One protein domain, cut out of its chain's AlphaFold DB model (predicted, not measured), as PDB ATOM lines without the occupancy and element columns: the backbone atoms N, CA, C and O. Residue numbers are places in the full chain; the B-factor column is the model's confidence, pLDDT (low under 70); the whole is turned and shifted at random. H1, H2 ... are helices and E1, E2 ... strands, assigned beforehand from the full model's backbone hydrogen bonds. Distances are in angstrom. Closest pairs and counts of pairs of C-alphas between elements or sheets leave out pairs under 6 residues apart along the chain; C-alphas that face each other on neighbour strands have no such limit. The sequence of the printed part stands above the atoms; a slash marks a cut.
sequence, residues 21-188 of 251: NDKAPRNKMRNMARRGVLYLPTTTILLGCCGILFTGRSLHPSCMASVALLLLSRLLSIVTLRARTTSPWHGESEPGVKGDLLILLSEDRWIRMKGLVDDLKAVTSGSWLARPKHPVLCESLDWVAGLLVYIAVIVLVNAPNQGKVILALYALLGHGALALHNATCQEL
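AT A GLANCE: This is residues 21 to 188 of the 251 residues of an uncharacterized protein of Exophiala xenobiotica (UniProt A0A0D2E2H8). A strand hairpin, E1 and E2, with the short helix H4 beside one end of it makes a small head, set off from a loose body of two pairs of long helices, H3 with H5 and H2 with H6. H3 and H6 meet near their first residues and part as a narrow V with few contacts between the two pairs, while residues 21 to 33, of which 25 to 33 belong to H1, stick out. The printed part has 168 residues with six named helices and two named strands, in the order H1 H2 H3 E1 E2 H4 H5 H6; the sheet, E1 - E2, is antiparallel and the class is mostly helix. The whole is loose and elongated, with a radius of gyration of the C-alphas of 21.0 A and spans of 64 by 39 by 37 A.

HOW THE PARTS SIT: E1, residues 98 to 105, and E2, residues 109 to 116, form an antiparallel hairpin at 161 degrees, with N 101 and O 113 2.9 A apart and N 111 and O 103 2.9 A apart, both within hydrogen-bond range. The closest C-alphas of E1 and H4, residues 117 to 124, are those of Gly 99 and Val 117, 4.7 A apart. H4 is apart from H3, residues 61 to 85, and from H5, residues 135 to 157. H3 is the hub, touching three helices. It touches H5 at a shallow tilt of 20 degrees, opposite ways, closest at the C-alphas of Ser 73 and Ala 145, 4.2 A. H2, residues 40 to 54, touches H6, residues 161 to 184, at a shallow tilt of 28 degrees, opposite ways, closest at the C-alphas of Pro 41 and Gly 174, 4.4 A. H2, H3 and H6 form a bundle, helices side by side. In it H3, with residues 67 to 74 alone, only just touches H2, its partner in a helical hairpin, with 3 pairs of C-alphas within 8 A, the closest those of Thr 42 and Leu 71, 7.6 A. H3 and H6 only just touch too, with 3 such pairs, through residues 63 to 67 and 163 to 167 alone; the closest C-alphas are those of Cys 63 and Gly 163, 6.4 A. H1, residues 25 to 37, touches no helix. Every O i to N i+4 pair is within hydrogen-bond range in H2, H3, H4, H5 and H6, and 7 of 9 are in H1.

IN THESE COORDINATES: E1 measures 22.7 A and E2 23.1 A from first to last C-alpha. H3 measures 36.0 A, H6 34.4 A and H5 34.0 A. C-alpha 25, where H1 begins, is at (1.123, 33.400, -30.235), C-alpha 98 at (5.904, 58.487, -32.174), and C-alpha 184, where H6 ends, at (-6.946, 43.898, -10.065).

THE WHOLE: The two C-alphas farthest apart, those of Arg 57 and Val 97, are 64.1 A apart. The printed part has no cut, and the link from H3 to E1, 12 residues, is long. Mean pLDDT of the printed part is 78.6; residues 21 to 59, 87 to 88 and 126 to 129 are under 70.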
ATOM      1  N   ASN A  21      -1.390  42.881 -31.739       60.75
ATOM      2  CA  ASN A  21      -1.037  42.065 -32.906       60.75
ATOM      3  C   ASN A  21       0.465  41.769 -33.016       60.75
ATOM      4  O   ASN A  21       0.825  40.705 -33.513       60.75
ATOM      5  N   ASP A  22       1.328  42.629 -32.471       53.88
ATOM      6  CA  ASP A  22       2.789  42.448 -32.513       53.88
ATOM      7  C   ASP A  22       3.311  41.402 -31.511       53.88
ATOM      8  O   ASP A  22       4.505  41.101 -31.449       53.88
ATOM      9  N   LYS A  23       2.428  40.813 -30.693       50.09
ATOM     10  CA  LYS A  23       2.819  39.869 -29.641       50.09
ATOM     11  C   LYS A  23       2.653  38.414 -30.099       50.09
ATOM     12  O   LYS A  23       1.571  37.978 -30.480       50.09
ATOM     13  N   ALA A  24       3.737  37.644 -29.958       50.34
ATOM     14  CA  ALA A  24       3.854  36.205 -30.227       50.34
ATOM     15  C   ALA A  24       2.628  35.360 -29.778       50.34
ATOM     16  O   ALA A  24       1.984  35.685 -28.773       50.34
ATOM     17  N   PRO A  25       2.343  34.208 -30.428       50.66
ATOM     18  CA  PRO A  25       1.123  33.400 -30.235       50.66
ATOM     19  C   PRO A  25       0.806  33.008 -28.777       50.66
ATOM     20  O   PRO A  25      -0.361  32.840 -28.420       50.66
ATOM     21  N   ARG A  26       1.813  32.951 -27.896       45.88
ATOM     22  CA  ARG A  26       1.662  32.700 -26.449       45.88
ATOM     23  C   ARG A  26       0.845  33.785 -25.724       45.88
ATOM     24  O   ARG A  26       0.102  33.470 -24.794       45.88
ATOM     25  N   ASN A  27       0.911  35.041 -26.169       51.81
ATOM     26  CA  ASN A  27       0.112  36.138 -25.607       51.81
ATOM     27  C   ASN A  27      -1.340  36.126 -26.095       51.81
ATOM     28  O   ASN A  27      -2.229  36.555 -25.360       51.81
ATOM     29  N   LYS A  28      -1.615  35.547 -27.269       49.25
ATOM     30  CA  LYS A  28      -2.976  35.391 -27.805       49.25
ATOM     31  C   LYS A  28      -3.836  34.493 -26.906       49.25
ATOM     32  O   LYS A  28      -4.983  34.829 -26.625       49.25
ATOM     33  N   MET A  29      -3.254  33.419 -26.363       45.94
ATOM     34  CA  MET A  29      -3.919  32.521 -25.408       45.94
ATOM     35  C   MET A  29      -4.154  33.182 -24.037       45.94
ATOM     36  O   MET A  29      -5.234  33.051 -23.464       45.94
ATOM     37  N   ARG A  30      -3.200  33.990 -23.551       49.34
ATOM     38  CA  ARG A  30      -3.360  34.806 -22.330       49.34
ATOM     39  C   ARG A  30      -4.438  35.887 -22.488       49.34
ATOM     40  O   ARG A  30      -5.208  36.131 -21.562       49.34
ATOM     41  N   ASN A  31      -4.541  36.489 -23.671       49.94
ATOM     42  CA  ASN A  31      -5.584  37.459 -24.012       49.94
ATOM     43  C   ASN A  31      -6.960  36.804 -24.170       49.94
ATOM     44  O   ASN A  31      -7.964  37.396 -23.785       49.94
ATOM     45  N   MET A  32      -7.016  35.572 -24.682       46.75
ATOM     46  CA  MET A  32      -8.238  34.770 -24.738       46.75
ATOM     47  C   MET A  32      -8.723  34.401 -23.328       46.75
ATOM     48  O   MET A  32      -9.902  34.573 -23.028       46.75
ATOM     49  N   ALA A  33      -7.804  34.021 -22.432       48.44
ATOM     50  CA  ALA A  33      -8.101  33.807 -21.017       48.44
ATOM     51  C   ALA A  33      -8.607  35.095 -20.343       48.44
ATOM     52  O   ALA A  33      -9.647  35.072 -19.696       48.44
ATOM     53  N   ARG A  34      -7.962  36.247 -20.577       52.25
ATOM     54  CA  ARG A  34      -8.418  37.566 -20.089       52.25
ATOM     55  C   ARG A  34      -9.789  37.982 -20.623       52.25
ATOM     56  O   ARG A  34     -10.583  38.536 -19.871       52.25
ATOM     57  N   ARG A  35     -10.097  37.693 -21.891       50.81
ATOM     58  CA  ARG A  35     -11.446  37.879 -22.454       50.81
ATOM     59  C   ARG A  35     -12.459  36.978 -21.746       50.81
ATOM     60  O   ARG A  35     -13.554  37.441 -21.463       50.81
ATOM     61  N   GLY A  36     -12.069  35.751 -21.390       50.31
ATOM     62  CA  GLY A  36     -12.844  34.843 -20.534       50.31
ATOM     63  C   GLY A  36     -13.149  35.423 -19.149       50.31
ATOM     64  O   GLY A  36     -14.219  35.183 -18.600       50.31
ATOM     65  N   VAL A  37     -12.260  36.263 -18.616       51.75
ATOM     66  CA  VAL A  37     -12.436  36.864 -17.295       51.75
ATOM     67  C   VAL A  37     -13.489  37.986 -17.274       51.75
ATOM     68  O   VAL A  37     -14.203  38.146 -16.284       51.75
ATOM     69  N   LEU A  38     -13.702  38.678 -18.398       52.16
ATOM     70  CA  LEU A  38     -14.828  39.610 -18.569       52.16
ATOM     71  C   LEU A  38     -16.196  38.901 -18.439       52.16
ATOM     72  O   LEU A  38     -17.204  39.538 -18.139       52.16
ATOM     73  N   TYR A  39     -16.219  37.578 -18.623       58.78
ATOM     74  CA  TYR A  39     -17.391  36.726 -18.450       58.78
ATOM     75  C   TYR A  39     -17.492  36.085 -17.054       58.78
ATOM     76  O   TYR A  39     -18.457  35.364 -16.812       58.78
ATOM     77  N   LEU A  40     -16.586  36.364 -16.105       56.47
ATOM     78  CA  LEU A  40     -16.676  35.864 -14.719       56.47
ATOM     79  C   LEU A  40     -18.031  36.091 -14.014       56.47
ATOM     80  O   LEU A  40     -18.522  35.174 -13.352       56.47
ATOM     81  N   PRO A  41     -18.684  37.264 -14.111       57.31
ATOM     82  CA  PRO A  41     -20.014  37.448 -13.525       57.31
ATOM     83  C   PRO A  41     -21.070  36.557 -14.198       57.31
ATOM     84  O   PRO A  41     -21.940  36.007 -13.534       57.31
ATOM     85  N   THR A  42     -20.978  36.341 -15.512       60.16
ATOM     86  CA  THR A  42     -21.859  35.397 -16.214       60.16
ATOM     87  C   THR A  42     -21.552  33.944 -15.859       60.16
ATOM     88  O   THR A  42     -22.485  33.169 -15.681       60.16
ATOM     89  N   THR A  43     -20.282  33.562 -15.670       62.12
ATOM     90  CA  THR A  43     -19.911  32.198 -15.265       62.12
ATOM     91  C   THR A  43     -20.245  31.912 -13.809       62.12
ATOM     92  O   THR A  43     -20.557  30.775 -13.497       62.12
ATOM     93  N   THR A  44     -20.220  32.904 -12.915       61.16
ATOM     94  CA  THR A  44     -20.663  32.739 -11.516       61.16
ATOM     95  C   THR A  44     -22.176  32.564 -11.418       61.16
ATOM     96  O   THR A  44     -22.627  31.707 -10.664       61.16
ATOM     97  N   ILE A  45     -22.962  33.275 -12.238       61.78
ATOM     98  CA  ILE A  45     -24.408  33.026 -12.380       61.78
ATOM     99  C   ILE A  45     -24.659  31.629 -12.978       61.78
ATOM    100  O   ILE A  45     -25.516  30.897 -12.487       61.78
ATOM    101  N   LEU A  46     -23.878  31.217 -13.986       63.84
ATOM    102  CA  LEU A  46     -23.968  29.880 -14.589       63.84
ATOM    103  C   LEU A  46     -23.572  28.763 -13.604       63.84
ATOM    104  O   LEU A  46     -24.229  27.729 -13.537       63.84
ATOM    105  N   LEU A  47     -22.531  28.986 -12.799       63.56
ATOM    106  CA  LEU A  47     -22.117  28.111 -11.700       63.56
ATOM    107  C   LEU A  47     -23.168  28.075 -10.594       63.56
ATOM    108  O   LEU A  47     -23.341  27.030  -9.981       63.56
ATOM    109  N   GLY A  48     -23.901  29.168 -10.367       62.47
ATOM    110  CA  GLY A  48     -25.070  29.182  -9.494       62.47
ATOM    111  C   GLY A  48     -26.218  28.339 -10.025       62.47
ATOM    112  O   GLY A  48     -26.794  27.555  -9.277       62.47
ATOM    113  N   CYS A  49     -26.469  28.398 -11.333       62.34
ATOM    114  CA  CYS A  49     -27.332  27.444 -12.025       62.34
ATOM    115  C   CYS A  49     -26.876  25.998 -11.792       62.34
ATOM    116  O   CYS A  49     -27.688  25.171 -11.389       62.34
ATOM    117  N   CYS A  50     -25.589  25.698 -11.985       63.12
ATOM    118  CA  CYS A  50     -25.032  24.368 -11.727       63.12
ATOM    119  C   CYS A  50     -25.141  23.968 -10.250       63.12
ATOM    120  O   CYS A  50     -25.508  22.838  -9.971       63.12
ATOM    121  N   GLY A  51     -24.897  24.870  -9.299       61.97
ATOM    122  CA  GLY A  51     -25.047  24.600  -7.867       61.97
ATOM    123  C   GLY A  51     -26.484  24.227  -7.502       61.97
ATOM    124  O   GLY A  51     -26.704  23.216  -6.843       61.97
ATOM    125  N   ILE A  52     -27.461  24.977  -8.025       61.81
ATOM    126  CA  ILE A  52     -28.895  24.684  -7.871       61.81
ATOM    127  C   ILE A  52     -29.253  23.331  -8.517       61.81
ATOM    128  O   ILE A  52     -30.018  22.565  -7.932       61.81
ATOM    129  N   LEU A  53     -28.667  23.006  -9.679       60.12
ATOM    130  CA  LEU A  53     -28.824  21.713 -10.365       60.12
ATOM    131  C   LEU A  53     -28.211  20.544  -9.564       60.12
ATOM    132  O   LEU A  53     -28.828  19.486  -9.462       60.12
ATOM    133  N   PHE A  54     -27.027  20.730  -8.974       57.81
ATOM    134  CA  PHE A  54     -26.279  19.691  -8.255       57.81
ATOM    135  C   PHE A  54     -26.841  19.392  -6.859       57.81
ATOM    136  O   PHE A  54     -26.712  18.266  -6.389       57.81
ATOM    137  N   THR A  55     -27.512  20.347  -6.203       59.19
ATOM    138  CA  THR A  55     -28.123  20.127  -4.875       59.19
ATOM    139  C   THR A  55     -29.402  19.276  -4.875       59.19
ATOM    140  O   THR A  55     -29.983  19.061  -3.815       59.19
ATOM    141  N   GLY A  56     -29.824  18.740  -6.027       57.69
ATOM    142  CA  GLY A  56     -30.651  17.531  -6.069       57.69
ATOM    143  C   GLY A  56     -31.971  17.597  -5.294       57.69
ATOM    144  O   GLY A  56     -32.231  16.752  -4.442       57.69
ATOM    145  N   ARG A  57     -32.833  18.572  -5.595       52.41
ATOM    146  CA  ARG A  57     -34.265  18.519  -5.253       52.41
ATOM    147  C   ARG A  57     -35.031  19.419  -6.214       52.41
ATOM    148  O   ARG A  57     -34.764  20.612  -6.252       52.41
ATOM    149  N   SER A  58     -35.902  18.805  -7.022       58.16
ATOM    150  CA  SER A  58     -36.883  19.409  -7.945       58.16
ATOM    151  C   SER A  58     -36.673  20.904  -8.230       58.16
ATOM    152  O   SER A  58     -37.094  21.749  -7.432       58.16
ATOM    153  N   LEU A  59     -36.050  21.243  -9.365       63.56
ATOM    154  CA  LEU A  59     -35.924  22.640  -9.779       63.56
ATOM    155  C   LEU A  59     -37.313  23.271  -9.842       63.56
ATOM    156  O   LEU A  59     -38.139  22.887 -10.668       63.56
ATOM    157  N   HIS A  60     -37.571  24.246  -8.970       77.25
ATOM    158  CA  HIS A  60     -38.809  25.000  -9.049       77.25
ATOM    159  C   HIS A  60     -38.797  25.780 -10.375       77.25
ATOM    160  O   HIS A  60     -37.869  26.575 -10.582       77.25
ATOM    161  N   PRO A  61     -39.788  25.599 -11.269       83.25
ATOM    162  CA  PRO A  61     -39.781  26.213 -12.599       83.25
ATOM    163  C   PRO A  61     -39.585  27.732 -12.557       83.25
ATOM    164  O   PRO A  61     -38.891  28.304 -13.395       83.25
ATOM    165  N   SER A  62     -40.113  28.391 -11.523       86.44
ATOM    166  CA  SER A  62     -39.957  29.835 -11.322       86.44
ATOM    167  C   SER A  62     -38.510  30.265 -11.054       86.44
ATOM    168  O   SER A  62     -38.102  31.327 -11.521       86.44
ATOM    169  N   CYS A  63     -37.698  29.456 -10.361       82.69
ATOM    170  CA  CYS A  63     -36.268  29.750 -10.190       82.69
ATOM    171  C   CYS A  63     -35.551  29.713 -11.541       82.69
ATOM    172  O   CYS A  63     -34.812  30.637 -11.869       82.69
ATOM    173  N   MET A  64     -35.802  28.668 -12.337       82.44
ATOM    174  CA  MET A  64     -35.194  28.517 -13.662       82.44
ATOM    175  C   MET A  64     -35.580  29.664 -14.588       82.44
ATOM    176  O   MET A  64     -34.711  30.263 -15.218       82.44
ATOM    177  N   ALA A  65     -36.868  30.002 -14.627       88.00
ATOM    178  CA  ALA A  65     -37.373  31.112 -15.421       88.00
ATOM    179  C   ALA A  65     -36.729  32.442 -15.001       88.00
ATOM    180  O   ALA A  65     -36.274  33.197 -15.855       88.00
ATOM    181  N   SER A  66     -36.597  32.697 -13.694       88.31
ATOM    182  CA  SER A  66     -35.938  33.908 -13.185       88.31
ATOM    183  C   SER A  66     -34.477  33.986 -13.624       88.31
ATOM    184  O   SER A  66     -34.031  35.029 -14.096       88.31
ATOM    185  N   VAL A  67     -33.726  32.883 -13.534       84.69
ATOM    186  CA  VAL A  67     -32.328  32.867 -13.984       84.69
ATOM    187  C   VAL A  67     -32.222  33.047 -15.496       84.69
ATOM    188  O   VAL A  67     -31.386  33.824 -15.950       84.69
ATOM    189  N   ALA A  68     -33.081  32.395 -16.280       86.50
ATOM    190  CA  ALA A  68     -33.102  32.553 -17.733       86.50
ATOM    191  C   ALA A  68     -33.358  34.013 -18.143       86.50
ATOM    192  O   ALA A  68     -32.656  34.539 -19.005       86.50
ATOM    193  N   LEU A  69     -34.299  34.694 -17.479       91.31
ATOM    194  CA  LEU A  69     -34.587  36.113 -17.702       91.31
ATOM    195  C   LEU A  69     -33.397  37.010 -17.330       91.31
ATOM    196  O   LEU A  69     -33.065  37.927 -18.082       91.31
ATOM    197  N   LEU A  70     -32.712  36.728 -16.215       88.50
ATOM    198  CA  LEU A  70     -31.506  37.462 -15.816       88.50
ATOM    199  C   LEU A  70     -30.347  37.243 -16.796       88.50
ATOM    200  O   LEU A  70     -29.648  38.195 -17.140       88.50
ATOM    201  N   LEU A  71     -30.143  36.013 -17.274       86.19
ATOM    202  CA  LEU A  71     -29.127  35.711 -18.284       86.19
ATOM    203  C   LEU A  71     -29.440  36.416 -19.605       86.19
ATOM    204  O   LEU A  71     -28.550  37.037 -20.182       86.19
ATOM    205  N   LEU A  72     -30.699  36.389 -20.049       89.19
ATOM    206  CA  LEU A  72     -31.133  37.097 -21.251       89.19
ATOM    207  C   LEU A  72     -30.931  38.612 -21.118       89.19
ATOM    208  O   LEU A  72     -30.347  39.220 -22.010       89.19
ATOM    209  N   SER A  73     -31.323  39.204 -19.985       91.06
ATOM    210  CA  SER A  73     -31.064  40.616 -19.672       91.06
ATOM    211  C   SER A  73     -29.576  40.961 -19.814       91.06
ATOM    212  O   SER A  73     -29.214  41.905 -20.516       91.06
ATOM    213  N   ARG A  74     -28.689  40.135 -19.242       86.50
ATOM    214  CA  ARG A  74     -27.235  40.327 -19.353       86.50
ATOM    215  C   ARG A  74     -26.727  40.210 -20.780       86.50
ATOM    216  O   ARG A  74     -25.888  41.015 -21.173       86.50
ATOM    217  N   LEU A  75     -27.213  39.239 -21.550       87.56
ATOM    218  CA  LEU A  75     -26.837  39.090 -22.955       87.56
ATOM    219  C   LEU A  75     -27.205  40.340 -23.754       87.56
ATOM    220  O   LEU A  75     -26.362  40.848 -24.491       87.56
ATOM    221  N   LEU A  76     -28.411  40.878 -23.552       90.00
ATOM    222  CA  LEU A  76     -28.838  42.117 -24.197       90.00
ATOM    223  C   LEU A  76     -27.939  43.295 -23.808       90.00
ATOM    224  O   LEU A  76     -27.417  43.961 -24.698       90.00
ATOM    225  N   SER A  77     -27.660  43.491 -22.514       89.56
ATOM    226  CA  SER A  77     -26.746  44.550 -22.057       89.56
ATOM    227  C   SER A  77     -25.323  44.403 -22.611       89.56
ATOM    228  O   SER A  77     -24.651  45.394 -22.883       89.56
ATOM    229  N   ILE A  78     -24.825  43.173 -22.784       86.06
ATOM    230  CA  ILE A  78     -23.508  42.929 -23.394       86.06
ATOM    231  C   ILE A  78     -23.535  43.288 -24.882       86.06
ATOM    232  O   ILE A  78     -22.575  43.874 -25.383       86.06
ATOM    233  N   VAL A  79     -24.610  42.944 -25.594       87.06
ATOM    234  CA  VAL A  79     -24.781  43.281 -27.012       87.06
ATOM    235  C   VAL A  79     -24.835  44.797 -27.202       87.06
ATOM    236  O   VAL A  79     -24.106  45.319 -28.047       87.06
ATOM    237  N   THR A  80     -25.625  45.516 -26.398       88.94
ATOM    238  CA  THR A  80     -25.724  46.982 -26.482       88.94
ATOM    239  C   THR A  80     -24.413  47.661 -26.103       88.94
ATOM    240  O   THR A  80     -23.971  48.568 -26.809       88.94
ATOM    241  N   LEU A  81     -23.725  47.180 -25.060       85.62
ATOM    242  CA  LEU A  81     -22.396  47.665 -24.697       85.62
ATOM    243  C   LEU A  81     -21.398  47.454 -25.842       85.62
ATOM    244  O   LEU A  81     -20.702  48.392 -26.224       85.62
ATOM    245  N   ARG A  82     -21.366  46.258 -26.446       82.62
ATOM    246  CA  ARG A  82     -20.483  45.968 -27.587       82.62
ATOM    247  C   ARG A  82     -20.743  46.886 -28.771       82.62
ATOM    248  O   ARG A  82     -19.789  47.423 -29.327       82.62
ATOM    249  N   ALA A  83     -22.010  47.110 -29.107       84.12
ATOM    250  CA  ALA A  83     -22.405  48.008 -30.188       84.12
ATOM    251  C   ALA A  83     -21.980  49.471 -29.945       84.12
ATOM    252  O   ALA A  83     -21.782  50.214 -30.903       84.12
ATOM    253  N   ARG A  84     -21.830  49.887 -28.680       82.69
ATOM    254  CA  ARG A  84     -21.343  51.224 -28.294       82.69
ATOM    255  C   ARG A  84     -19.815  51.309 -28.231       82.69
ATOM    256  O   ARG A  84     -19.263  52.385 -28.412       82.69
ATOM    257  N   THR A  85     -19.119  50.200 -27.983       78.19
ATOM    258  CA  THR A  85     -17.644  50.184 -27.903       78.19
ATOM    259  C   THR A  85     -16.947  50.149 -29.264       78.19
ATOM    260  O   THR A  85     -15.742  50.362 -29.339       78.19
ATOM    261  N   THR A  86     -17.673  49.893 -30.353       71.19
ATOM    262  CA  THR A  86     -17.122  49.959 -31.711       71.19
ATOM    263  C   THR A  86     -17.089  51.413 -32.191       71.19
ATOM    264  O   THR A  86     -18.061  51.889 -32.775       71.19
ATOM    265  N   SER A  87     -15.991  52.131 -31.930       66.69
ATOM    266  CA  SER A  87     -15.755  53.455 -32.530       66.69
ATOM    267  C   SER A  87     -15.065  53.293 -33.891       66.69
ATOM    268  O   SER A  87     -13.987  52.701 -33.930       66.69
ATOM    269  N   PRO A  88     -15.644  53.791 -35.001       65.19
ATOM    270  CA  PRO A  88     -15.074  53.607 -36.337       65.19
ATOM    271  C   PRO A  88     -14.048  54.676 -36.742       65.19
ATOM    272  O   PRO A  88     -13.437  54.534 -37.795       65.19
ATOM    273  N   TRP A  89     -13.889  55.759 -35.971       71.25
ATOM    274  CA  TRP A  89     -13.054  56.894 -36.368       71.25
ATOM    275  C   TRP A  89     -12.075  57.301 -35.271       71.25
ATOM    276  O   TRP A  89     -12.492  57.599 -34.148       71.25
ATOM    277  N   HIS A  90     -10.794  57.374 -35.637       73.31
ATOM    278  CA  HIS A  90      -9.687  57.763 -34.756       73.31
ATOM    279  C   HIS A  90      -8.850  58.923 -35.323       73.31
ATOM    280  O   HIS A  90      -7.755  59.197 -34.843       73.31
ATOM    281  N   GLY A  91      -9.387  59.644 -36.315       77.06
ATOM    282  CA  GLY A  91      -8.683  60.717 -37.023       77.06
ATOM    283  C   GLY A  91      -7.922  60.233 -38.257       77.06
ATOM    284  O   GLY A  91      -8.055  59.086 -38.677       77.06
ATOM    285  N   GLU A  92      -7.144  61.140 -38.848       83.38
ATOM    286  CA  GLU A  92      -6.245  60.838 -39.967       83.38
ATOM    287  C   GLU A  92      -5.093  59.936 -39.500       83.38
ATOM    288  O   GLU A  92      -4.573  60.127 -38.396       83.38
ATOM    289  N   SER A  93      -4.725  58.939 -40.313       84.00
ATOM    290  CA  SER A  93      -3.636  58.010 -39.986       84.00
ATOM    291  C   SER A  93      -2.285  58.695 -40.161       84.00
ATOM    292  O   SER A  93      -2.008  59.303 -41.193       84.00
ATOM    293  N   GLU A  94      -1.444  58.565 -39.144       87.12
ATOM    294  CA  GLU A  94      -0.084  59.094 -39.095       87.12
ATOM    295  C   GLU A  94       0.895  57.935 -38.829       87.12
ATOM    296  O   GLU A  94       1.394  57.760 -37.709       87.12
ATOM    297  N   PRO A  95       1.172  57.102 -39.851       84.75
ATOM    298  CA  PRO A  95       1.929  55.873 -39.673       84.75
ATOM    299  C   PRO A  95       3.387  56.156 -39.296       84.75
ATOM    300  O   PRO A  95       4.066  56.983 -39.901       84.75
ATOM    301  N   GLY A  96       3.893  55.427 -38.298       85.31
ATOM    302  CA  GLY A  96       5.299  55.481 -37.875       85.31
ATOM    303  C   GLY A  96       5.685  56.697 -37.025       85.31
ATOM    304  O   GLY A  96       6.825  56.773 -36.562       85.31
ATOM    305  N   VAL A  97       4.758  57.621 -36.764       89.56
ATOM    306  CA  VAL A  97       5.012  58.778 -35.899       89.56
ATOM    307  C   VAL A  97       4.926  58.345 -34.436       89.56
ATOM    308  O   VAL A  97       3.961  57.701 -34.023       89.56
ATOM    309  N   LYS A  98       5.938  58.688 -33.630       90.81
ATOM    310  CA  LYS A  98       5.904  58.487 -32.174       90.81
ATOM    311  C   LYS A  98       5.202  59.665 -31.516       90.81
ATOM    312  O   LYS A  98       5.572  60.810 -31.757       90.81
ATOM    313  N   GLY A  99       4.217  59.373 -30.678       89.56
ATOM    314  CA  GLY A  99       3.510  60.364 -29.884       89.56
ATOM    315  C   GLY A  99       3.831  60.243 -28.399       89.56
ATOM    316  O   GLY A  99       4.273  59.201 -27.901       89.56
ATOM    317  N   ASP A 100       3.580  61.342 -27.701       91.88
ATOM    318  CA  ASP A 100       3.778  61.477 -26.267       91.88
ATOM    319  C   ASP A 100       2.675  62.375 -25.703       91.88
ATOM    320  O   ASP A 100       2.566  63.546 -26.070       91.88
ATOM    321  N   LEU A 101       1.806  61.805 -24.869       92.38
ATOM    322  CA  LEU A 101       0.651  62.496 -24.311       92.38
ATOM    323  C   LEU A 101       0.814  62.655 -22.801       92.38
ATOM    324  O   LEU A 101       0.814  61.674 -22.055       92.38
ATOM    325  N   LEU A 102       0.872  63.904 -22.344       93.00
ATOM    326  CA  LEU A 102       0.830  64.229 -20.924       93.00
ATOM    327  C   LEU A 102      -0.624  64.354 -20.453       93.00
ATOM    328  O   LEU A 102      -1.394  65.171 -20.954       93.00
ATOM    329  N   ILE A 103      -0.986  63.548 -19.460       92.50
ATOM    330  CA  ILE A 103      -2.310  63.500 -18.848       92.50
ATOM    331  C   ILE A 103      -2.174  63.949 -17.396       92.50
ATOM    332  O   ILE A 103      -1.499  63.307 -16.587       92.50
ATOM    333  N   LEU A 104      -2.850  65.044 -17.059       92.38
ATOM    334  CA  LEU A 104      -2.947  65.544 -15.695       92.38
ATOM    335  C   LEU A 104      -4.208  64.974 -15.046       92.38
ATOM    336  O   LEU A 104      -5.313  65.129 -15.567       92.38
ATOM    337  N   LEU A 105      -4.043  64.309 -13.910       91.62
ATOM    338  CA  LEU A 105      -5.146  63.826 -13.092       91.62
ATOM    339  C   LEU A 105      -5.235  64.643 -11.798       91.62
ATOM    340  O   LEU A 105      -4.295  65.336 -11.404       91.62
ATOM    341  N   SER A 106      -6.372  64.531 -11.114       89.62
ATOM    342  CA  SER A 106      -6.552  65.075  -9.766       89.62
ATOM    343  C   SER A 106      -5.486  64.554  -8.790       89.62
ATOM    344  O   SER A 106      -4.927  63.474  -8.993       89.62
ATOM    345  N   GLU A 107      -5.252  65.307  -7.708       89.62
ATOM    346  CA  GLU A 107      -4.281  64.980  -6.645       89.62
ATOM    347  C   GLU A 107      -2.815  64.933  -7.114       89.62
ATOM    348  O   GLU A 107      -2.038  64.097  -6.649       89.62
ATOM    349  N   ASP A 108      -2.440  65.813  -8.051       90.69
ATOM    350  CA  ASP A 108      -1.072  65.924  -8.587       90.69
ATOM    351  C   ASP A 108      -0.501  64.591  -9.095       90.69
ATOM    352  O   ASP A 108       0.674  64.276  -8.917       90.69
ATOM    353  N   ARG A 109      -1.351  63.784  -9.733       92.69
ATOM    354  CA  ARG A 109      -0.941  62.550 -10.405       92.69
ATOM    355  C   ARG A 109      -0.741  62.858 -11.882       92.69
ATOM    356  O   ARG A 109      -1.669  63.322 -12.549       92.69
ATOM    357  N   TRP A 110       0.446  62.583 -12.407       93.62
ATOM    358  CA  TRP A 110       0.773  62.880 -13.800       93.62
ATOM    359  C   TRP A 110       1.095  61.594 -14.539       93.62
ATOM    360  O   TRP A 110       1.792  60.721 -14.023       93.62
ATOM    361  N   ILE A 111       0.566  61.458 -15.748       94.38
ATOM    362  CA  ILE A 111       0.776  60.273 -16.573       94.38
ATOM    363  C   ILE A 111       1.311  60.700 -17.922       94.38
ATOM    364  O   ILE A 111       0.736  61.564 -18.576       94.38
ATOM    365  N   ARG A 112       2.387  60.054 -18.349       93.69
ATOM    366  CA  ARG A 112       2.985  60.227 -19.664       93.69
ATOM    367  C   ARG A 112       2.692  58.995 -20.502       93.69
ATOM    368  O   ARG A 112       3.198  57.918 -20.207       93.69
ATOM    369  N   MET A 113       1.834  59.121 -21.503       94.00
ATOM    370  CA  MET A 113       1.447  58.014 -22.370       94.00
ATOM    371  C   MET A 113       2.246  58.071 -23.676       94.00
ATOM    372  O   MET A 113       2.049  58.981 -24.477       94.00
ATOM    373  N   LYS A 114       3.135  57.097 -23.890       92.81
ATOM    374  CA  LYS A 114       4.001  56.988 -25.075       92.81
ATOM    375  C   LYS A 114       3.539  55.856 -25.990       92.81
ATOM    376  O   LYS A 114       3.050  54.829 -25.522       92.81
ATOM    377  N   GLY A 115       3.719  56.019 -27.294       91.75
ATOM    378  CA  GLY A 115       3.369  54.999 -28.285       91.75
ATOM    379  C   GLY A 115       3.417  55.546 -29.705       91.75
ATOM    380  O   GLY A 115       3.851  56.676 -29.927       91.75
ATOM    381  N   LEU A 116       2.966  54.757 -30.678       91.25
ATOM    382  CA  LEU A 116       2.690  55.281 -32.016       91.25
ATOM    383  C   LEU A 116       1.483  56.224 -31.954       91.25
ATOM    384  O   LEU A 116       0.557  55.987 -31.182       91.25
ATOM    385  N   VAL A 117       1.479  57.289 -32.754       90.56
ATOM    386  CA  VAL A 117       0.382  58.269 -32.775       90.56
ATOM    387  C   VAL A 117      -0.947  57.593 -33.099       90.56
ATOM    388  O   VAL A 117      -1.935  57.872 -32.427       90.56
ATOM    389  N   ASP A 118      -0.968  56.654 -34.042       87.56
ATOM    390  CA  ASP A 118      -2.178  55.898 -34.386       87.56
ATOM    391  C   ASP A 118      -2.672  55.018 -33.227       87.56
ATOM    392  O   ASP A 118      -3.875  54.920 -32.986       87.56
ATOM    393  N   ASP A 119      -1.760  54.462 -32.429       88.38
ATOM    394  CA  ASP A 119      -2.095  53.661 -31.245       88.38
ATOM    395  C   ASP A 119      -2.618  54.537 -30.109       88.38
ATOM    396  O   ASP A 119      -3.596  54.202 -29.435       88.38
ATOM    397  N   LEU A 120      -1.978  55.689 -29.910       89.69
ATOM    398  CA  LEU A 120      -2.408  56.692 -28.950       89.69
ATOM    399  C   LEU A 120      -3.783  57.224 -29.333       89.69
ATOM    400  O   LEU A 120      -4.665  57.268 -28.479       89.69
ATOM    401  N   LYS A 121      -4.013  57.549 -30.607       88.38
ATOM    402  CA  LYS A 121      -5.331  57.912 -31.133       88.38
ATOM    403  C   LYS A 121      -6.322  56.775 -30.920       88.38
ATOM    404  O   LYS A 121      -7.404  57.030 -30.405       88.38
ATOM    405  N   ALA A 122      -5.973  55.524 -31.203       85.25
ATOM    406  CA  ALA A 122      -6.866  54.391 -30.969       85.25
ATOM    407  C   ALA A 122      -7.312  54.279 -29.499       85.25
ATOM    408  O   ALA A 122      -8.463  53.942 -29.229       85.25
ATOM    409  N   VAL A 123      -6.431  54.587 -28.545       86.00
ATOM    410  CA  VAL A 123      -6.728  54.524 -27.103       86.00
ATOM    411  C   VAL A 123      -7.417  55.785 -26.573       86.00
ATOM    412  O   VAL A 123      -8.220  55.698 -25.647       86.00
ATOM    413  N   THR A 124      -7.093  56.957 -27.111       86.00
ATOM    414  CA  THR A 124      -7.477  58.252 -26.520       86.00
ATOM    415  C   THR A 124      -8.565  58.983 -27.294       86.00
ATOM    416  O   THR A 124      -9.271  59.805 -26.714       86.00
ATOM    417  N   SER A 125      -8.717  58.690 -28.585       76.44
ATOM    418  CA  SER A 125      -9.707  59.330 -29.444       76.44
ATOM    419  C   SER A 125     -11.012  58.533 -29.511       76.44
ATOM    420  O   SER A 125     -11.049  57.308 -29.370       76.44
ATOM    421  N   GLY A 126     -12.100  59.268 -29.740       69.44
ATOM    422  CA  GLY A 126     -13.451  58.728 -29.793       69.44
ATOM    423  C   GLY A 126     -14.142  58.679 -28.430       69.44
ATOM    424  O   GLY A 126     -13.525  58.700 -27.366       69.44
ATOM    425  N   SER A 127     -15.473  58.625 -28.464       66.88
ATOM    426  CA  SER A 127     -16.248  58.327 -27.263       66.88
ATOM    427  C   SER A 127     -16.034  56.864 -26.890       66.88
ATOM    428  O   SER A 127     -16.211  55.980 -27.729       66.88
ATOM    429  N   TRP A 128     -15.725  56.597 -25.619       64.12
ATOM    430  CA  TRP A 128     -15.653  55.229 -25.095       64.12
ATOM    431  C   TRP A 128     -16.984  54.471 -25.267       64.12
ATOM    432  O   TRP A 128     -16.999  53.256 -25.452       64.12
ATOM    433  N   LEU A 129     -18.102  55.210 -25.266       69.38
ATOM    434  CA  LEU A 129     -19.434  54.745 -25.648       69.38
ATOM    435  C   LEU A 129     -19.893  55.558 -26.858       69.38
ATOM    436  O   LEU A 129     -20.562  56.588 -26.724       69.38
ATOM    437  N   ALA A 130     -19.465  55.144 -28.045       73.69
ATOM    438  CA  ALA A 130     -19.897  55.761 -29.285       73.69
ATOM    439  C   ALA A 130     -21.415  55.628 -29.446       73.69
ATOM    440  O   ALA A 130     -22.048  54.686 -28.952       73.69
ATOM    441  N   ARG A 131     -22.009  56.585 -30.165       77.75
ATOM    442  CA  ARG A 131     -23.392  56.443 -30.610       77.75
ATOM    443  C   ARG A 131     -23.440  55.218 -31.533       77.75
ATOM    444  O   ARG A 131     -22.734  55.211 -32.542       77.75
ATOM    445  N   PRO A 132     -24.223  54.184 -31.198       81.94
ATOM    446  CA  PRO A 132     -24.250  52.972 -31.997       81.94
ATOM    447  C   PRO A 132     -24.925  53.252 -33.345       81.94
ATOM    448  O   PRO A 132     -25.734  54.174 -33.466       81.94
ATOM    449  N   LYS A 133     -24.634  52.419 -34.351       80.94
ATOM    450  CA  LYS A 133     -25.182  52.543 -35.718       80.94
ATOM    451  C   LYS A 133     -26.715  52.624 -35.745       80.94
ATOM    452  O   LYS A 133     -27.284  53.334 -36.567       80.94
ATOM    453  N   HIS A 134     -27.372  51.917 -34.826       86.00
ATOM    454  CA  HIS A 134     -28.821  51.940 -34.641       86.00
ATOM    455  C   HIS A 134     -29.154  52.374 -33.202       86.00
ATOM    456  O   HIS A 134     -29.300  51.510 -32.330       86.00
ATOM    457  N   PRO A 135     -29.258  53.690 -32.929       86.81
ATOM    458  CA  PRO A 135     -29.456  54.212 -31.575       86.81
ATOM    459  C   PRO A 135     -30.774  53.740 -30.959       86.81
ATOM    460  O   PRO A 135     -30.756  53.180 -29.869       86.81
ATOM    461  N   VAL A 136     -31.878  53.832 -31.705       91.50
ATOM    462  CA  VAL A 136     -33.215  53.427 -31.235       91.50
ATOM    463  C   VAL A 136     -33.263  51.943 -30.862       91.50
ATOM    464  O   VAL A 136     -33.814  51.582 -29.826       91.50
ATOM    465  N   LEU A 137     -32.645  51.072 -31.672       90.75
ATOM    466  CA  LEU A 137     -32.589  49.641 -31.365       90.75
ATOM    467  C   LEU A 137     -31.785  49.387 -30.088       90.75
ATOM    468  O   LEU A 137     -32.250  48.663 -29.216       90.75
ATOM    469  N   CYS A 138     -30.615  50.011 -29.936       90.12
ATOM    470  CA  CYS A 138     -29.799  49.825 -28.735       90.12
ATOM    471  C   CYS A 138     -30.509  50.333 -27.478       90.12
ATOM    472  O   CYS A 138     -30.519  49.636 -26.471       90.12
ATOM    473  N   GLU A 139     -31.153  51.498 -27.553       92.31
ATOM    474  CA  GLU A 139     -31.962  52.034 -26.460       92.31
ATOM    475  C   GLU A 139     -33.118  51.092 -26.113       92.31
ATOM    476  O   GLU A 139     -33.294  50.754 -24.946       92.31
ATOM    477  N   SER A 140     -33.859  50.585 -27.107       94.38
ATOM    478  CA  SER A 140     -34.937  49.618 -26.854       94.38
ATOM    479  C   SER A 140     -34.434  48.327 -26.204       94.38
ATOM    480  O   SER A 140     -35.080  47.811 -25.296       94.38
ATOM    481  N   LEU A 141     -33.264  47.824 -26.612       93.81
ATOM    482  CA  LEU A 141     -32.664  46.629 -26.029       93.81
ATOM    483  C   LEU A 141     -32.224  46.872 -24.584       93.81
ATOM    484  O   LEU A 141     -32.391  45.980 -23.758       93.81
ATOM    485  N   ASP A 142     -31.722  48.067 -24.262       92.88
ATOM    486  CA  ASP A 142     -31.396  48.452 -22.885       92.88
ATOM    487  C   ASP A 142     -32.660  48.531 -22.010       92.88
ATOM    488  O   ASP A 142     -32.674  48.006 -20.893       92.88
ATOM    489  N   TRP A 143     -33.755  49.100 -22.533       96.00
ATOM    490  CA  TRP A 143     -35.057  49.112 -21.854       96.00
ATOM    491  C   TRP A 143     -35.603  47.700 -21.622       96.00
ATOM    492  O   TRP A 143     -36.013  47.373 -20.507       96.00
ATOM    493  N   VAL A 144     -35.570  46.840 -22.644       96.25
ATOM    494  CA  VAL A 144     -35.993  45.435 -22.540       96.25
ATOM    495  C   VAL A 144     -35.115  44.680 -21.544       96.25
ATOM    496  O   VAL A 144     -35.638  43.944 -20.710       96.25
ATOM    497  N   ALA A 145     -33.796  44.885 -21.571       93.88
ATOM    498  CA  ALA A 145     -32.881  44.279 -20.612       93.88
ATOM    499  C   ALA A 145     -33.241  44.667 -19.170       93.88
ATOM    500  O   ALA A 145     -33.285  43.791 -18.306       93.88
ATOM    501  N   GLY A 146     -33.550  45.941 -18.915       94.38
ATOM    502  CA  GLY A 146     -34.022  46.411 -17.610       94.38
ATOM    503  C   GLY A 146     -35.363  45.791 -17.211       94.38
ATOM    504  O   GLY A 146     -35.503  45.274 -16.102       94.38
ATOM    505  N   LEU A 147     -36.331  45.760 -18.131       97.19
ATOM    506  CA  LEU A 147     -37.648  45.163 -17.900       97.19
ATOM    507  C   LEU A 147     -37.555  43.675 -17.531       97.19
ATOM    508  O   LEU A 147     -38.227  43.230 -16.602       97.19
ATOM    509  N   LEU A 148     -36.686  42.917 -18.202       95.19
ATOM    510  CA  LEU A 148     -36.460  41.499 -17.909       95.19
ATOM    511  C   LEU A 148     -35.972  41.264 -16.473       95.19
ATOM    512  O   LEU A 148     -36.342  40.254 -15.879       95.19
ATOM    513  N   VAL A 149     -35.198  42.188 -15.888       93.38
ATOM    514  CA  VAL A 149     -34.792  42.100 -14.473       93.38
ATOM    515  C   VAL A 149     -36.011  42.219 -13.560       93.38
ATOM    516  O   VAL A 149     -36.164  41.410 -12.647       93.38
ATOM    517  N   TYR A 150     -36.909  43.172 -13.820       95.44
ATOM    518  CA  TYR A 150     -38.134  43.323 -13.031       95.44
ATOM    519  C   TYR A 150     -39.052  42.105 -13.161       95.44
ATOM    520  O   TYR A 150     -39.537  41.592 -12.152       95.44
ATOM    521  N   ILE A 151     -39.234  41.585 -14.379       95.56
ATOM    522  CA  ILE A 151     -40.012  40.358 -14.609       95.56
ATOM    523  C   ILE A 151     -39.367  39.177 -13.874       95.56
ATOM    524  O   ILE A 151     -40.076  38.406 -13.231       95.56
ATOM    525  N   ALA A 152     -38.035  39.052 -13.898       91.12
ATOM    526  CA  ALA A 152     -37.331  38.000 -13.171       91.12
ATOM    527  C   ALA A 152     -37.616  38.058 -11.666       91.12
ATOM    528  O   ALA A 152     -37.881  37.025 -11.062       91.12
ATOM    529  N   VAL A 153     -37.624  39.253 -11.065       91.81
ATOM    530  CA  VAL A 153     -37.962  39.427  -9.642       91.81
ATOM    531  C   VAL A 153     -39.407  39.010  -9.357       91.81
ATOM    532  O   VAL A 153     -39.646  38.308  -8.378       91.81
ATOM    533  N   ILE A 154     -40.359  39.378 -10.219       94.81
ATOM    534  CA  ILE A 154     -41.774  38.994 -10.076       94.81
ATOM    535  C   ILE A 154     -41.932  37.472 -10.150       94.81
ATOM    536  O   ILE A 154     -42.569  36.870  -9.288       94.81
ATOM    537  N   VAL A 155     -41.315  36.827 -11.143       90.94
ATOM    538  CA  VAL A 155     -41.345  35.364 -11.293       90.94
ATOM    539  C   VAL A 155     -40.701  34.682 -10.082       90.94
ATOM    540  O   VAL A 155     -41.215  33.674  -9.592       90.94
ATOM    541  N   LEU A 156     -39.622  35.259  -9.550       88.69
ATOM    542  CA  LEU A 156     -38.905  34.750  -8.388       88.69
ATOM    543  C   LEU A 156     -39.754  34.768  -7.108       88.69
ATOM    544  O   LEU A 156     -39.500  33.961  -6.217       88.69
ATOM    545  N   VAL A 157     -40.793  35.608  -6.997       90.88
ATOM    546  CA  VAL A 157     -41.702  35.616  -5.830       90.88
ATOM    547  C   VAL A 157     -42.343  34.244  -5.603       90.88
ATOM    548  O   VAL A 157     -42.466  33.818  -4.454       90.88
ATOM    549  N   ASN A 158     -42.645  33.516  -6.680       89.50
ATOM    550  CA  ASN A 158     -43.247  32.183  -6.622       89.50
ATOM    551  C   ASN A 158     -42.247  31.073  -6.258       89.50
ATOM    552  O   ASN A 158     -42.640  29.928  -6.070       89.50
ATOM    553  N   ALA A 159     -40.950  31.379  -6.176       85.88
ATOM    554  CA  ALA A 159     -39.927  30.409  -5.817       85.88
ATOM    555  C   ALA A 159     -39.879  30.113  -4.304       85.88
ATOM    556  O   ALA A 159     -40.187  30.986  -3.481       85.88
ATOM    557  N   PRO A 160     -39.389  28.924  -3.906       85.75
ATOM    558  CA  PRO A 160     -39.082  28.632  -2.509       85.75
ATOM    559  C   PRO A 160     -38.015  29.589  -1.959       85.75
ATOM    560  O   PRO A 160     -37.092  29.992  -2.672       85.75
ATOM    561  N   ASN A 161     -38.096  29.906  -0.662       86.62
ATOM    562  CA  ASN A 161     -37.185  30.849   0.008       86.62
ATOM    563  C   ASN A 161     -35.704  30.481  -0.165       86.62
ATOM    564  O   ASN A 161     -34.875  31.365  -0.369       86.62
ATOM    565  N   GLN A 162     -35.381  29.185  -0.167       81.62
ATOM    566  CA  GLN A 162     -34.021  28.699  -0.416       81.62
ATOM    567  C   GLN A 162     -33.494  29.155  -1.786       81.62
ATOM    568  O   GLN A 162     -32.396  29.695  -1.872       81.62
ATOM    569  N   GLY A 163     -34.297  29.024  -2.848       78.50
ATOM    570  CA  GLY A 163     -33.913  29.439  -4.200       78.50
ATOM    571  C   GLY A 163     -33.718  30.950  -4.327       78.50
ATOM    572  O   GLY A 163     -32.778  31.394  -4.984       78.50
ATOM    573  N   LYS A 164     -34.553  31.741  -3.640       84.94
ATOM    574  CA  LYS A 164     -34.428  33.208  -3.581       84.94
ATOM    575  C   LYS A 164     -33.098  33.635  -2.957       84.94
ATOM    576  O   LYS A 164     -32.375  34.436  -3.544       84.94
ATOM    577  N   VAL A 165     -32.773  33.072  -1.790       84.44
ATOM    578  CA  VAL A 165     -31.537  33.377  -1.051       84.44
ATOM    579  C   VAL A 165     -30.309  32.970  -1.860       84.44
ATOM    580  O   VAL A 165     -29.381  33.764  -2.003       84.44
ATOM    581  N   ILE A 166     -30.323  31.767  -2.437       81.12
ATOM    582  CA  ILE A 166     -29.223  31.269  -3.266       81.12
ATOM    583  C   ILE A 166     -28.997  32.194  -4.469       81.12
ATOM    584  O   ILE A 166     -27.869  32.626  -4.704       81.12
ATOM    585  N   LEU A 167     -30.056  32.551  -5.204       81.12
ATOM    586  CA  LEU A 167     -29.940  33.418  -6.377       81.12
ATOM    587  C   LEU A 167     -29.398  34.810  -6.022       81.12
ATOM    588  O   LEU A 167     -28.524  35.325  -6.721       81.12
ATOM    589  N   ALA A 168     -29.876  35.397  -4.922       84.00
ATOM    590  CA  ALA A 168     -29.380  36.679  -4.432       84.00
ATOM    591  C   ALA A 168     -27.888  36.610  -4.064       84.00
ATOM    592  O   ALA A 168     -27.112  37.479  -4.467       84.00
ATOM    593  N   LEU A 169     -27.466  35.552  -3.363       82.56
ATOM    594  CA  LEU A 169     -26.068  35.353  -2.983       82.56
ATOM    595  C   LEU A 169     -25.161  35.202  -4.212       82.56
ATOM    596  O   LEU A 169     -24.117  35.847  -4.279       82.56
ATOM    597  N   TYR A 170     -25.569  34.419  -5.216       79.75
ATOM    598  CA  TYR A 170     -24.804  34.280  -6.460       79.75
ATOM    599  C   TYR A 170     -24.691  35.594  -7.231       79.75
ATOM    600  O   TYR A 170     -23.614  35.905  -7.740       79.75
ATOM    601  N   ALA A 171     -25.761  36.391  -7.292       80.31
ATOM    602  CA  ALA A 171     -25.716  37.704  -7.926       80.31
ATOM    603  C   ALA A 171     -24.717  38.636  -7.217       80.31
ATOM    604  O   ALA A 171     -23.893  39.271  -7.881       80.31
ATOM    605  N   LEU A 172     -24.737  38.676  -5.880       83.75
ATOM    606  CA  LEU A 172     -23.803  39.472  -5.079       83.75
ATOM    607  C   LEU A 172     -22.354  39.015  -5.265       83.75
ATOM    608  O   LEU A 172     -21.484  39.842  -5.533       83.75
ATOM    609  N   LEU A 173     -22.093  37.707  -5.179       80.88
ATOM    610  CA  LEU A 173     -20.754  37.148  -5.375       80.88
ATOM    611  C   LEU A 173     -20.238  37.390  -6.797       80.88
ATOM    612  O   LEU A 173     -19.074  37.743  -6.965       80.88
ATOM    613  N   GLY A 174     -21.092  37.269  -7.816       77.69
ATOM    614  CA  GLY A 174     -20.723  37.553  -9.203       77.69
ATOM    615  C   GLY A 174     -20.368  39.023  -9.430       77.69
ATOM    616  O   GLY A 174     -19.364  39.329 -10.077       77.69
ATOM    617  N   HIS A 175     -21.139  39.943  -8.845       79.94
ATOM    618  CA  HIS A 175     -20.825  41.373  -8.871       79.94
ATOM    619  C   HIS A 175     -19.547  41.707  -8.097       79.94
ATOM    620  O   HIS A 175     -18.719  42.468  -8.601       79.94
ATOM    621  N   GLY A 176     -19.353  41.114  -6.918       81.62
ATOM    622  CA  GLY A 176     -18.134  41.263  -6.126       81.62
ATOM    623  C   GLY A 176     -16.899  40.746  -6.865       81.62
ATOM    624  O   GLY A 176     -15.886  41.438  -6.924       81.62
ATOM    625  N   ALA A 177     -17.000  39.583  -7.512       80.12
ATOM    626  CA  ALA A 177     -15.930  39.018  -8.330       80.12
ATOM    627  C   ALA A 177     -15.590  39.910  -9.532       80.12
ATOM    628  O   ALA A 177     -14.414  40.136  -9.810       80.12
ATOM    629  N   LEU A 178     -16.598  40.468 -10.215       78.12
ATOM    630  CA  LEU A 178     -16.379  41.425 -11.303       78.12
ATOM    631  C   LEU A 178     -15.691  42.703 -10.803       78.12
ATOM    632  O   LEU A 178     -14.744  43.176 -11.430       78.12
ATOM    633  N   ALA A 179     -16.145  43.255  -9.676       81.00
ATOM    634  CA  ALA A 179     -15.546  44.443  -9.074       81.00
ATOM    635  C   ALA A 179     -14.086  44.192  -8.669       81.00
ATOM    636  O   ALA A 179     -13.213  44.995  -8.996       81.00
ATOM    637  N   LEU A 180     -13.805  43.048  -8.037       80.44
ATOM    638  CA  LEU A 180     -12.455  42.634  -7.665       80.44
ATOM    639  C   LEU A 180     -11.574  42.414  -8.899       80.44
ATOM    640  O   LEU A 180     -10.412  42.820  -8.913       80.44
ATOM    641  N   HIS A 181     -12.120  41.823  -9.964       76.44
ATOM    642  CA  HIS A 181     -11.377  41.666 -11.205       76.44
ATOM    643  C   HIS A 181     -11.006  43.022 -11.810       76.44
ATOM    644  O   HIS A 181      -9.831  43.286 -12.054       76.44
ATOM    645  N   ASN A 182     -11.979  43.923 -11.956       77.62
ATOM    646  CA  ASN A 182     -11.740  45.275 -12.461       77.62
ATOM    647  C   ASN A 182     -10.719  46.036 -11.591       77.62
ATOM    648  O   ASN A 182      -9.858  46.750 -12.113       77.62
ATOM    649  N   ALA A 183     -10.758  45.837 -10.269       79.38
ATOM    650  CA  ALA A 183      -9.808  46.422  -9.327       79.38
ATOM    651  C   ALA A 183      -8.390  45.831  -9.435       79.38
ATOM    652  O   ALA A 183      -7.426  46.530  -9.125       79.38
ATOM    653  N   THR A 184      -8.239  44.596  -9.921       77.25
ATOM    654  CA  THR A 184      -6.946  43.898 -10.065       77.25
ATOM    655  C   THR A 184      -6.372  43.934 -11.485       77.25
ATOM    656  O   THR A 184      -5.210  43.577 -11.677       77.25
ATOM    657  N   CYS A 185      -7.120  44.400 -12.496       74.25
ATOM    658  CA  CYS A 185      -6.628  44.498 -13.876       74.25
ATOM    659  C   CYS A 185      -5.384  45.397 -13.985       74.25
ATOM    660  O   CYS A 185      -5.522  46.612 -13.949       74.25
ATOM    661  N   GLN A 186      -4.186  44.844 -14.181       77.12
ATOM    662  CA  GLN A 186      -2.929  45.613 -14.282       77.12
ATOM    663  C   GLN A 186      -2.692  46.305 -15.634       77.12
ATOM    664  O   GLN A 186      -1.834  47.178 -15.743       77.12
ATOM    665  N   GLU A 187      -3.474  45.976 -16.655       83.50
ATOM    666  CA  GLU A 187      -3.366  46.572 -17.989       83.50
ATOM    667  C   GLU A 187      -4.755  47.012 -18.448       83.50
ATOM    668  O   GLU A 187      -5.759  46.385 -18.093       83.50
ATOM    669  N   LEU A 188      -4.805  48.083 -19.234       83.75
ATOM    670  CA  LEU A 188      -6.021  48.544 -19.891       83.75
ATOM    671  C   LEU A 188      -5.962  48.111 -21.356       83.75
ATOM    672  O   LEU A 188      -5.022  48.450 -22.064       83.75
TER     673      LEU A 188